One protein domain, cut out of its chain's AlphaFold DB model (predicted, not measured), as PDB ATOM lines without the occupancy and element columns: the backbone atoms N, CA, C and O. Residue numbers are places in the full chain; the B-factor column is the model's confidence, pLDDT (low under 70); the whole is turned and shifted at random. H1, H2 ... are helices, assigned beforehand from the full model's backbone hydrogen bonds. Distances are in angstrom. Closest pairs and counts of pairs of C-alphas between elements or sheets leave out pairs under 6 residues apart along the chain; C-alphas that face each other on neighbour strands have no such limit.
ATOM      1  N   VAL A 165      90.060 117.391 111.827       85.69
ATOM      2  CA  VAL A 165      90.554 117.009 113.146       85.69
ATOM      3  C   VAL A 165      91.059 115.572 113.050       85.69
ATOM      4  O   VAL A 165      90.288 114.671 112.721       85.69
ATOM      5  N   ILE A 166      92.352 115.355 113.304       88.25
ATOM      6  CA  ILE A 166      92.926 114.004 113.340       88.25
ATOM      7  C   ILE A 166      92.246 113.252 114.494       88.25
ATOM      8  O   ILE A 166      92.306 113.747 115.625       88.25
ATOM      9  N   PRO A 167      91.617 112.086 114.251       94.62
ATOM     10  CA  PRO A 167      90.937 111.342 115.301       94.62
ATOM     11  C   PRO A 167      91.859 110.989 116.482       94.62
ATOM     12  O   PRO A 167      93.065 110.791 116.280       94.62
ATOM     13  N   PRO A 168      91.338 110.949 117.725       96.12
ATOM     14  CA  PRO A 168      92.178 110.939 118.919       96.12
ATOM     15  C   PRO A 168      93.146 109.756 119.032       96.12
ATOM     16  O   PRO A 168      94.280 109.957 119.480       96.12
ATOM     17  N   ALA A 169      92.758 108.540 118.631       94.25
ATOM     18  CA  ALA A 169      93.644 107.380 118.733       94.25
ATOM     19  C   ALA A 169      94.752 107.394 117.661       94.25
ATOM     20  O   ALA A 169      95.887 107.013 117.959       94.25
ATOM     21  N   ILE A 170      94.484 107.909 116.455       91.94
ATOM     22  CA  ILE A 170      95.524 108.188 115.446       91.94
ATOM     23  C   ILE A 170      96.459 109.313 115.922       91.94
ATOM     24  O   ILE A 170      97.684 109.176 115.859       91.94
ATOM     25  N   ALA A 171      95.910 110.410 116.452       93.31
ATOM     26  CA  ALA A 171      96.699 111.534 116.961       93.31
ATOM     27  C   ALA A 171      97.637 111.110 118.108       93.31
ATOM     28  O   ALA A 171      98.799 111.522 118.148       93.31
ATOM     29  N   ALA A 172      97.171 110.231 119.004       94.19
ATOM     30  CA  ALA A 172      97.993 109.646 120.060       94.19
ATOM     31  C   ALA A 172      99.192 108.865 119.493       94.19
ATOM     32  O   ALA A 172     100.318 109.045 119.959       94.19
ATOM     33  N   LYS A 173      98.987 108.050 118.450       94.62
ATOM     34  CA  LYS A 173     100.060 107.275 117.805       94.62
ATOM     35  C   LYS A 173     101.153 108.166 117.206       94.62
ATOM     36  O   LYS A 173     102.335 107.889 117.412       94.62
ATOM     37  N   PHE A 174     100.783 109.267 116.547       88.62
ATOM     38  CA  PHE A 174     101.761 110.244 116.053       88.62
ATOM     39  C   PHE A 174     102.470 110.998 117.184       88.62
ATOM     40  O   PHE A 174     103.683 111.188 117.113       88.62
ATOM     41  N   ARG A 175     101.755 111.371 118.256       91.62
ATOM     42  CA  ARG A 175     102.337 112.060 119.424       91.62
ATOM     43  C   ARG A 175     103.452 111.253 120.100       91.62
ATOM     44  O   ARG A 175     104.400 111.850 120.601       91.62
ATOM     45  N   TYR A 176     103.349 109.924 120.098       92.50
ATOM     46  CA  TYR A 176     104.365 109.016 120.645       92.50
ATOM     47  C   TYR A 176     105.343 108.454 119.597       92.50
ATOM     48  O   TYR A 176     106.151 107.593 119.932       92.50
ATOM     49  N   LEU A 177     105.304 108.949 118.350       87.88
ATOM     50  CA  LEU A 177     106.165 108.510 117.238       87.88
ATOM     51  C   LEU A 177     106.148 106.982 117.018       87.88
ATOM     52  O   LEU A 177     107.184 106.373 116.735       87.88
ATOM     53  N   ASP A 178     104.972 106.358 117.153       91.69
ATOM     54  CA  ASP A 178     104.824 104.903 117.082       91.69
ATOM     55  C   ASP A 178     105.123 104.365 115.670       91.69
ATOM     56  O   ASP A 178     104.312 104.466 114.745       91.69
ATOM     57  N   ARG A 179     106.303 103.753 115.517       90.94
ATOM     58  CA  ARG A 179     106.771 103.136 114.264       90.94
ATOM     59  C   ARG A 179     106.006 101.863 113.891       90.94
ATOM     60  O   ARG A 179     106.074 101.431 112.744       90.94
ATOM     61  N   GLU A 180     105.268 101.280 114.830       93.25
ATOM     62  CA  GLU A 180     104.519 100.032 114.674       93.25
ATOM     63  C   GLU A 180     103.017 100.281 114.411       93.25
ATOM     64  O   GLU A 180     102.219  99.341 114.430       93.25
ATOM     65  N   PHE A 181     102.619 101.528 114.105       91.75
ATOM     66  CA  PHE A 181     101.233 101.944 113.828       91.75
ATOM     67  C   PHE A 181     100.449 100.926 112.982       91.75
ATOM     68  O   PHE A 181      99.488 100.327 113.471       91.75
ATOM     69  N   PHE A 182     100.910 100.659 111.755       90.00
ATOM     70  CA  PHE A 182     100.282  99.700 110.840       90.00
ATOM     71  C   PHE A 182     100.508  98.232 111.231       90.00
ATOM     72  O   PHE A 182      99.695  97.380 110.885       90.00
ATOM     73  N   ARG A 183     101.576  97.905 111.975       92.50
ATOM     74  CA  ARG A 183     101.834  96.527 112.437       92.50
ATOM     75  C   ARG A 183     100.836  96.064 113.496       92.50
ATOM     76  O   ARG A 183     100.602  94.869 113.623       92.50
ATOM     77  N   THR A 184     100.226  96.998 114.225       94.31
ATOM     78  CA  THR A 184      99.163  96.686 115.195       94.31
ATOM     79  C   THR A 184      97.779  96.480 114.562       94.31
ATOM     80  O   THR A 184      96.834  96.168 115.285       94.31
ATOM     81  N   PHE A 185      97.631  96.617 113.238       96.50
ATOM     82  CA  PHE A 185      96.357  96.367 112.558       96.50
ATOM     83  C   PHE A 185      96.046  94.864 112.526       96.50
ATOM     84  O   PHE A 185      96.916  94.031 112.269       96.50
ATOM     85  N   THR A 186      94.779  94.505 112.732       95.44
ATOM     86  CA  THR A 186      94.302  93.119 112.712       95.44
ATOM     87  C   THR A 186      93.109  92.944 111.780       95.44
ATOM     88  O   THR A 186      92.287  93.840 111.594       95.44
ATOM     89  N   ARG A 187      92.998  91.743 111.204       93.25
ATOM     90  CA  ARG A 187      91.838  91.320 110.404       93.25
ATOM     91  C   ARG A 187      90.668  90.836 111.268       93.25
ATOM     92  O   ARG A 187      89.562  90.681 110.760       93.25
ATOM     93  N   ASN A 188      90.893  90.576 112.559       95.69
ATOM     94  CA  ASN A 188      89.837  90.135 113.464       95.69
ATOM     95  C   ASN A 188      89.042  91.341 113.987       95.69
ATOM     96  O   ASN A 188      89.523  92.059 114.862       95.69
ATOM     97  N   LYS A 189      87.805  91.511 113.495       93.19
ATOM     98  CA  LYS A 189      86.888  92.613 113.855       93.19
ATOM     99  C   LYS A 189      86.652  92.773 115.366       93.19
ATOM    100  O   LYS A 189      86.379  93.878 115.829       93.19
ATOM    101  N   TRP A 190      86.777  91.692 116.140       93.75
ATOM    102  CA  TRP A 190      86.612  91.706 117.599       93.75
ATOM    103  C   TRP A 190      87.823  92.274 118.351       93.75
ATOM    104  O   TRP A 190      87.687  92.688 119.497       93.75
ATOM    105  N   LEU A 191      88.999  92.306 117.715       94.94
ATOM    106  CA  LEU A 191      90.264  92.764 118.304       94.94
ATOM    107  C   LEU A 191      90.811  94.036 117.633       94.94
ATOM    108  O   LEU A 191      91.919  94.458 117.952       94.94
ATOM    109  N   THR A 192      90.063  94.642 116.704       94.69
ATOM    110  CA  THR A 192      90.454  95.859 115.974       94.69
ATOM    111  C   THR A 192      90.755  97.019 116.938       94.69
ATOM    112  O   THR A 192      89.830  97.486 117.615       94.69
ATOM    113  N   PRO A 193      92.006  97.522 117.001       96.06
ATOM    114  CA  PRO A 193      92.362  98.663 117.840       96.06
ATOM    115  C   PRO A 193      91.612  99.939 117.449       96.06
ATOM    116  O   PRO A 193      91.251 100.126 116.287       96.06
ATOM    117  N   ALA A 194      91.440 100.859 118.402       96.00
ATOM    118  CA  ALA A 194      90.725 102.118 118.178       96.00
ATOM    119  C   ALA A 194      91.285 102.925 116.988       96.00
ATOM    120  O   ALA A 194      90.521 103.348 116.127       96.00
ATOM    121  N   HIS A 195      92.612 103.046 116.877       94.62
ATOM    122  CA  HIS A 195      93.263 103.789 115.788       94.62
ATOM    123  C   HIS A 195      93.105 103.130 114.409       94.62
ATOM    124  O   HIS A 195      93.203 103.822 113.402       94.62
ATOM    125  N   GLN A 196      92.850 101.816 114.347       96.88
ATOM    126  CA  GLN A 196      92.500 101.143 113.094       96.88
ATOM    127  C   GLN A 196      91.046 101.445 112.710       96.88
ATOM    128  O   GLN A 196      90.791 101.751 111.553       96.88
ATOM    129  N   LYS A 197      90.104 101.440 113.668       96.12
ATOM    130  CA  LYS A 197      88.699 101.807 113.397       96.12
ATOM    131  C   LYS A 197      88.582 103.237 112.862       96.12
ATOM    132  O   LYS A 197      87.932 103.448 111.847       96.12
ATOM    133  N   GLU A 198      89.267 104.185 113.504       96.06
ATOM    134  CA  GLU A 198      89.345 105.583 113.056       96.06
ATOM    135  C   GLU A 198      89.993 105.716 111.661       96.06
ATOM    136  O   GLU A 198      89.592 106.564 110.864       96.06
ATOM    137  N   PHE A 199      90.989 104.880 111.343       94.69
ATOM    138  CA  PHE A 199      91.643 104.883 110.032       94.69
ATOM    139  C   PHE A 199      90.708 104.352 108.941       94.69
ATOM    140  O   PHE A 199      90.561 104.992 107.900       94.69
ATOM    141  N   ASP A 200      90.053 103.217 109.196       93.69
ATOM    142  CA  ASP A 200      89.094 102.603 108.279       93.69
ATOM    143  C   ASP A 200      87.900 103.552 108.029       93.69
ATOM    144  O   ASP A 200      87.414 103.656 106.905       93.69
ATOM    145  N   GLU A 201      87.453 104.305 109.040       94.31
ATOM    146  CA  GLU A 201      86.407 105.330 108.905       94.31
ATOM    147  C   GLU A 201      86.822 106.479 107.968       94.31
ATOM    148  O   GLU A 201      86.104 106.773 107.010       94.31
ATOM    149  N   ILE A 202      88.008 107.079 108.167       90.00
ATOM    150  CA  ILE A 202      88.547 108.109 107.254       90.00
ATOM    151  C   ILE A 202      88.711 107.552 105.836       90.00
ATOM    152  O   ILE A 202      88.395 108.237 104.856       90.00
ATOM    153  N   PHE A 203      89.220 106.325 105.710       89.44
ATOM    154  CA  PHE A 203      89.458 105.692 104.418       89.44
ATOM    155  C   PHE A 203      88.147 105.517 103.643       89.44
ATOM    156  O   PHE A 203      88.033 106.011 102.521       89.44
ATOM    157  N   ASN A 204      87.124 104.933 104.276       88.25
ATOM    158  CA  ASN A 204      85.800 104.747 103.680       88.25
ATOM    159  C   ASN A 204      85.114 106.085 103.346       88.25
ATOM    160  O   ASN A 204      84.496 106.212 102.289       88.25
ATOM    161  N   LEU A 205      85.248 107.108 104.203       86.38
ATOM    162  CA  LEU A 205      84.744 108.461 103.927       86.38
ATOM    163  C   LEU A 205      85.389 109.048 102.657       86.38
ATOM    164  O   LEU A 205      84.708 109.657 101.833       86.38
ATOM    165  N   THR A 206      86.697 108.841 102.491       80.56
ATOM    166  CA  THR A 206      87.459 109.320 101.330       80.56
ATOM    167  C   THR A 206      87.082 108.551 100.062       80.56
ATOM    168  O   THR A 206      86.841 109.164  99.025       80.56
ATOM    169  N   GLU A 207      86.958 107.224 100.142       81.31
ATOM    170  CA  GLU A 207      86.551 106.376  99.016       81.31
ATOM    171  C   GLU A 207      85.133 106.719  98.529       81.31
ATOM    172  O   GLU A 207      84.903 106.864  97.329       81.31
ATOM    173  N   ASN A 208      84.193 106.934  99.453       81.69
ATOM    174  CA  ASN A 208      82.831 107.354  99.120       81.69
ATOM    175  C   ASN A 208      82.786 108.768  98.528       81.69
ATOM    176  O   ASN A 208      82.007 109.017  97.610       81.69
ATOM    177  N   ARG A 209      83.642 109.687  99.000       77.62
ATOM    178  CA  ARG A 209      83.762 111.029  98.416       77.62
ATOM    179  C   ARG A 209      84.308 110.987  96.989       77.62
ATOM    180  O   ARG A 209      83.826 111.751  96.162       77.62
ATOM    181  N   ASN A 210      85.256 110.097  96.693       73.75
ATOM    182  CA  ASN A 210      85.768 109.909  95.333       73.75
ATOM    183  C   ASN A 210      84.677 109.343  94.410       73.75
ATOM    184  O   ASN A 210      84.399 109.948  93.386       73.75
ATOM    185  N   LYS A 211      83.955 108.295  94.835       77.75
ATOM    186  CA  LYS A 211      82.812 107.739  94.078       77.75
ATOM    187  C   LYS A 211      81.688 108.753  93.834       77.75
ATOM    188  O   LYS A 211      80.976 108.653  92.840       77.75
ATOM    189  N   LEU A 212      81.491 109.704  94.751       76.12
ATOM    190  CA  LEU A 212      80.563 110.819  94.554       76.12
ATOM    191  C   LEU A 212      81.113 111.838  93.544       76.12
ATOM    192  O   LEU A 212      80.344 112.389  92.768       76.12
ATOM    193  N   HIS A 213      82.428 112.069  93.543       71.94
ATOM    194  CA  HIS A 213      83.095 112.931  92.571       71.94
ATOM    195  C   HIS A 213      83.007 112.366  91.151       71.94
ATOM    196  O   HIS A 213      82.665 113.117  90.247       71.94
ATOM    197  N   ASP A 214      83.235 111.059  90.985       70.88
ATOM    198  CA  ASP A 214      83.107 110.362  89.701       70.88
ATOM    199  C   ASP A 214      81.667 110.499  89.159       70.88
ATOM    200  O   ASP A 214      81.464 110.942  88.033       70.88
ATOM    201  N   LYS A 215      80.649 110.256  90.001       72.50
ATOM    202  CA  LYS A 215      79.232 110.439  89.625       72.50
ATOM    203  C   LYS A 215      78.858 111.876  89.259       72.50
ATOM    204  O   LYS A 215      78.050 112.082  88.362       72.50
ATOM    205  N   LEU A 216      79.402 112.865  89.969       66.06
ATOM    206  CA  LEU A 216      79.180 114.277  89.638       66.06
ATOM    207  C   LEU A 216      79.849 114.650  88.311       66.06
ATOM    208  O   LEU A 216      79.330 115.496  87.593       66.06
ATOM    209  N   GLN A 217      80.964 114.002  87.974       59.69
ATOM    210  CA  GLN A 217      81.665 114.202  86.711       59.69
ATOM    211  C   GLN A 217      80.868 113.617  85.528       59.69
ATOM    212  O   GLN A 217      80.768 114.275  84.496       59.69
ATOM    213  N   ASP A 218      80.215 112.462  85.714       59.66
ATOM    214  CA  ASP A 218      79.278 111.877  84.737       59.66
ATOM    215  C   ASP A 218      78.028 112.768  84.506       59.66
ATOM    216  O   ASP A 218      77.523 112.865  83.386       59.66
ATOM    217  N   GLU A 219      77.517 113.448  85.545       61.31
ATOM    218  CA  GLU A 219      76.392 114.397  85.420       61.31
ATOM    219  C   GLU A 219      76.812 115.754  84.816       61.31
ATOM    220  O   GLU A 219      76.044 116.362  84.064       61.31
ATOM    221  N   GLU A 220      78.033 116.227  85.087       56.16
ATOM    222  CA  GLU A 220      78.588 117.460  84.509       56.16
ATOM    223  C   GLU A 220      78.881 117.300  83.003       56.16
ATOM    224  O   GLU A 220      78.645 118.229  82.226       56.16
ATOM    225  N   GLU A 221      79.278 116.101  82.554       55.97
ATOM    226  CA  GLU A 221      79.481 115.787  81.131       55.97
ATOM    227  C   GLU A 221      78.166 115.842  80.320       55.97
ATOM    228  O   GLU A 221      78.167 116.248  79.156       55.97
ATOM    229  N   ALA A 222      77.016 115.559  80.950       56.84
ATOM    230  CA  ALA A 222      75.689 115.686  80.334       56.84
ATOM    231  C   ALA A 222      75.168 117.140  80.241       56.84
ATOM    232  O   ALA A 222      74.243 117.415  79.472       56.84
ATOM    233  N   ALA A 223      75.753 118.073  81.000       54.28
ATOM    234  CA  ALA A 223      75.432 119.505  80.965       54.28
ATOM    235  C   ALA A 223      76.468 120.347  80.187       54.28
ATOM    236  O   ALA A 223      76.254 121.542  79.972       54.28
ATOM    237  N   GLY A 224      77.577 119.738  79.754       51.00
ATOM    238  CA  GLY A 224      78.774 120.394  79.214       51.00
ATOM    239  C   GLY A 224      78.679 120.998  77.807       51.00
ATOM    240  O   GLY A 224      79.712 121.177  77.159       51.00
ATOM    241  N   ASP A 225      77.485 121.325  77.302       55.78
ATOM    242  CA  ASP A 225      77.346 121.920  75.970       55.78
ATOM    243  C   ASP A 225      77.616 123.443  75.991       55.78
ATOM    244  O   ASP A 225      77.013 124.208  76.747       55.78
ATOM    245  N   SER A 226      78.494 123.895  75.089       69.81
ATOM    246  CA  SER A 226      78.818 125.296  74.745       69.81
ATOM    247  C   SER A 226      79.847 126.124  75.555       69.81
ATOM    248  O   SER A 226      79.952 127.337  75.314       69.81
TER     249      SER A 226
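Overview. This is residues 165 to 226 of the 535 residues of an uncharacterized protein of Gigaspora rosea (UniProt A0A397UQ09). One long helix, H2, sticks out with residues 203 to 223 as an arm from a small head, in which the short helix H1 and the looping residues 176 to 193 gather at H2's first turns. The printed part has 62 residues with two named helices, H1 then H2, and no named strand; the class is all helix. It is extended, with a radius of gyration of the C-alphas of 17.7 A and spans of 55 by 26 by 16 A, the arm making the length.

Arrangement. Look first at H1, residues 168 to 175, which touches H2, residues 194 to 223, about perpendicular at 73 degrees. Their closest C-alphas, those of Ala 169 and His 195, are 4.7 A apart, and H2 touches H1 with residues 194 to 199 alone. Every O i to N i+4 pair in H1 is within hydrogen-bond range; in H2, 24 of 26 are.

Along the chain. Find C-alpha 168 at (92.178, 110.939, 118.919), where H1 begins; it runs 10.2 A to C-alpha 175. H2 runs 43.8 A from C-alpha 194 at (90.725, 102.118, 118.178) to C-alpha 223 at (75.432, 119.505, 80.965).

Size, cuts and confidence. The C-alphas farthest apart, Leu 191 and Ser 226, are 55.6 A apart. The link from H1 to H2 is long, 18 residues, and the printed part has no cut. Residues 216 to 226 have pLDDT under 70.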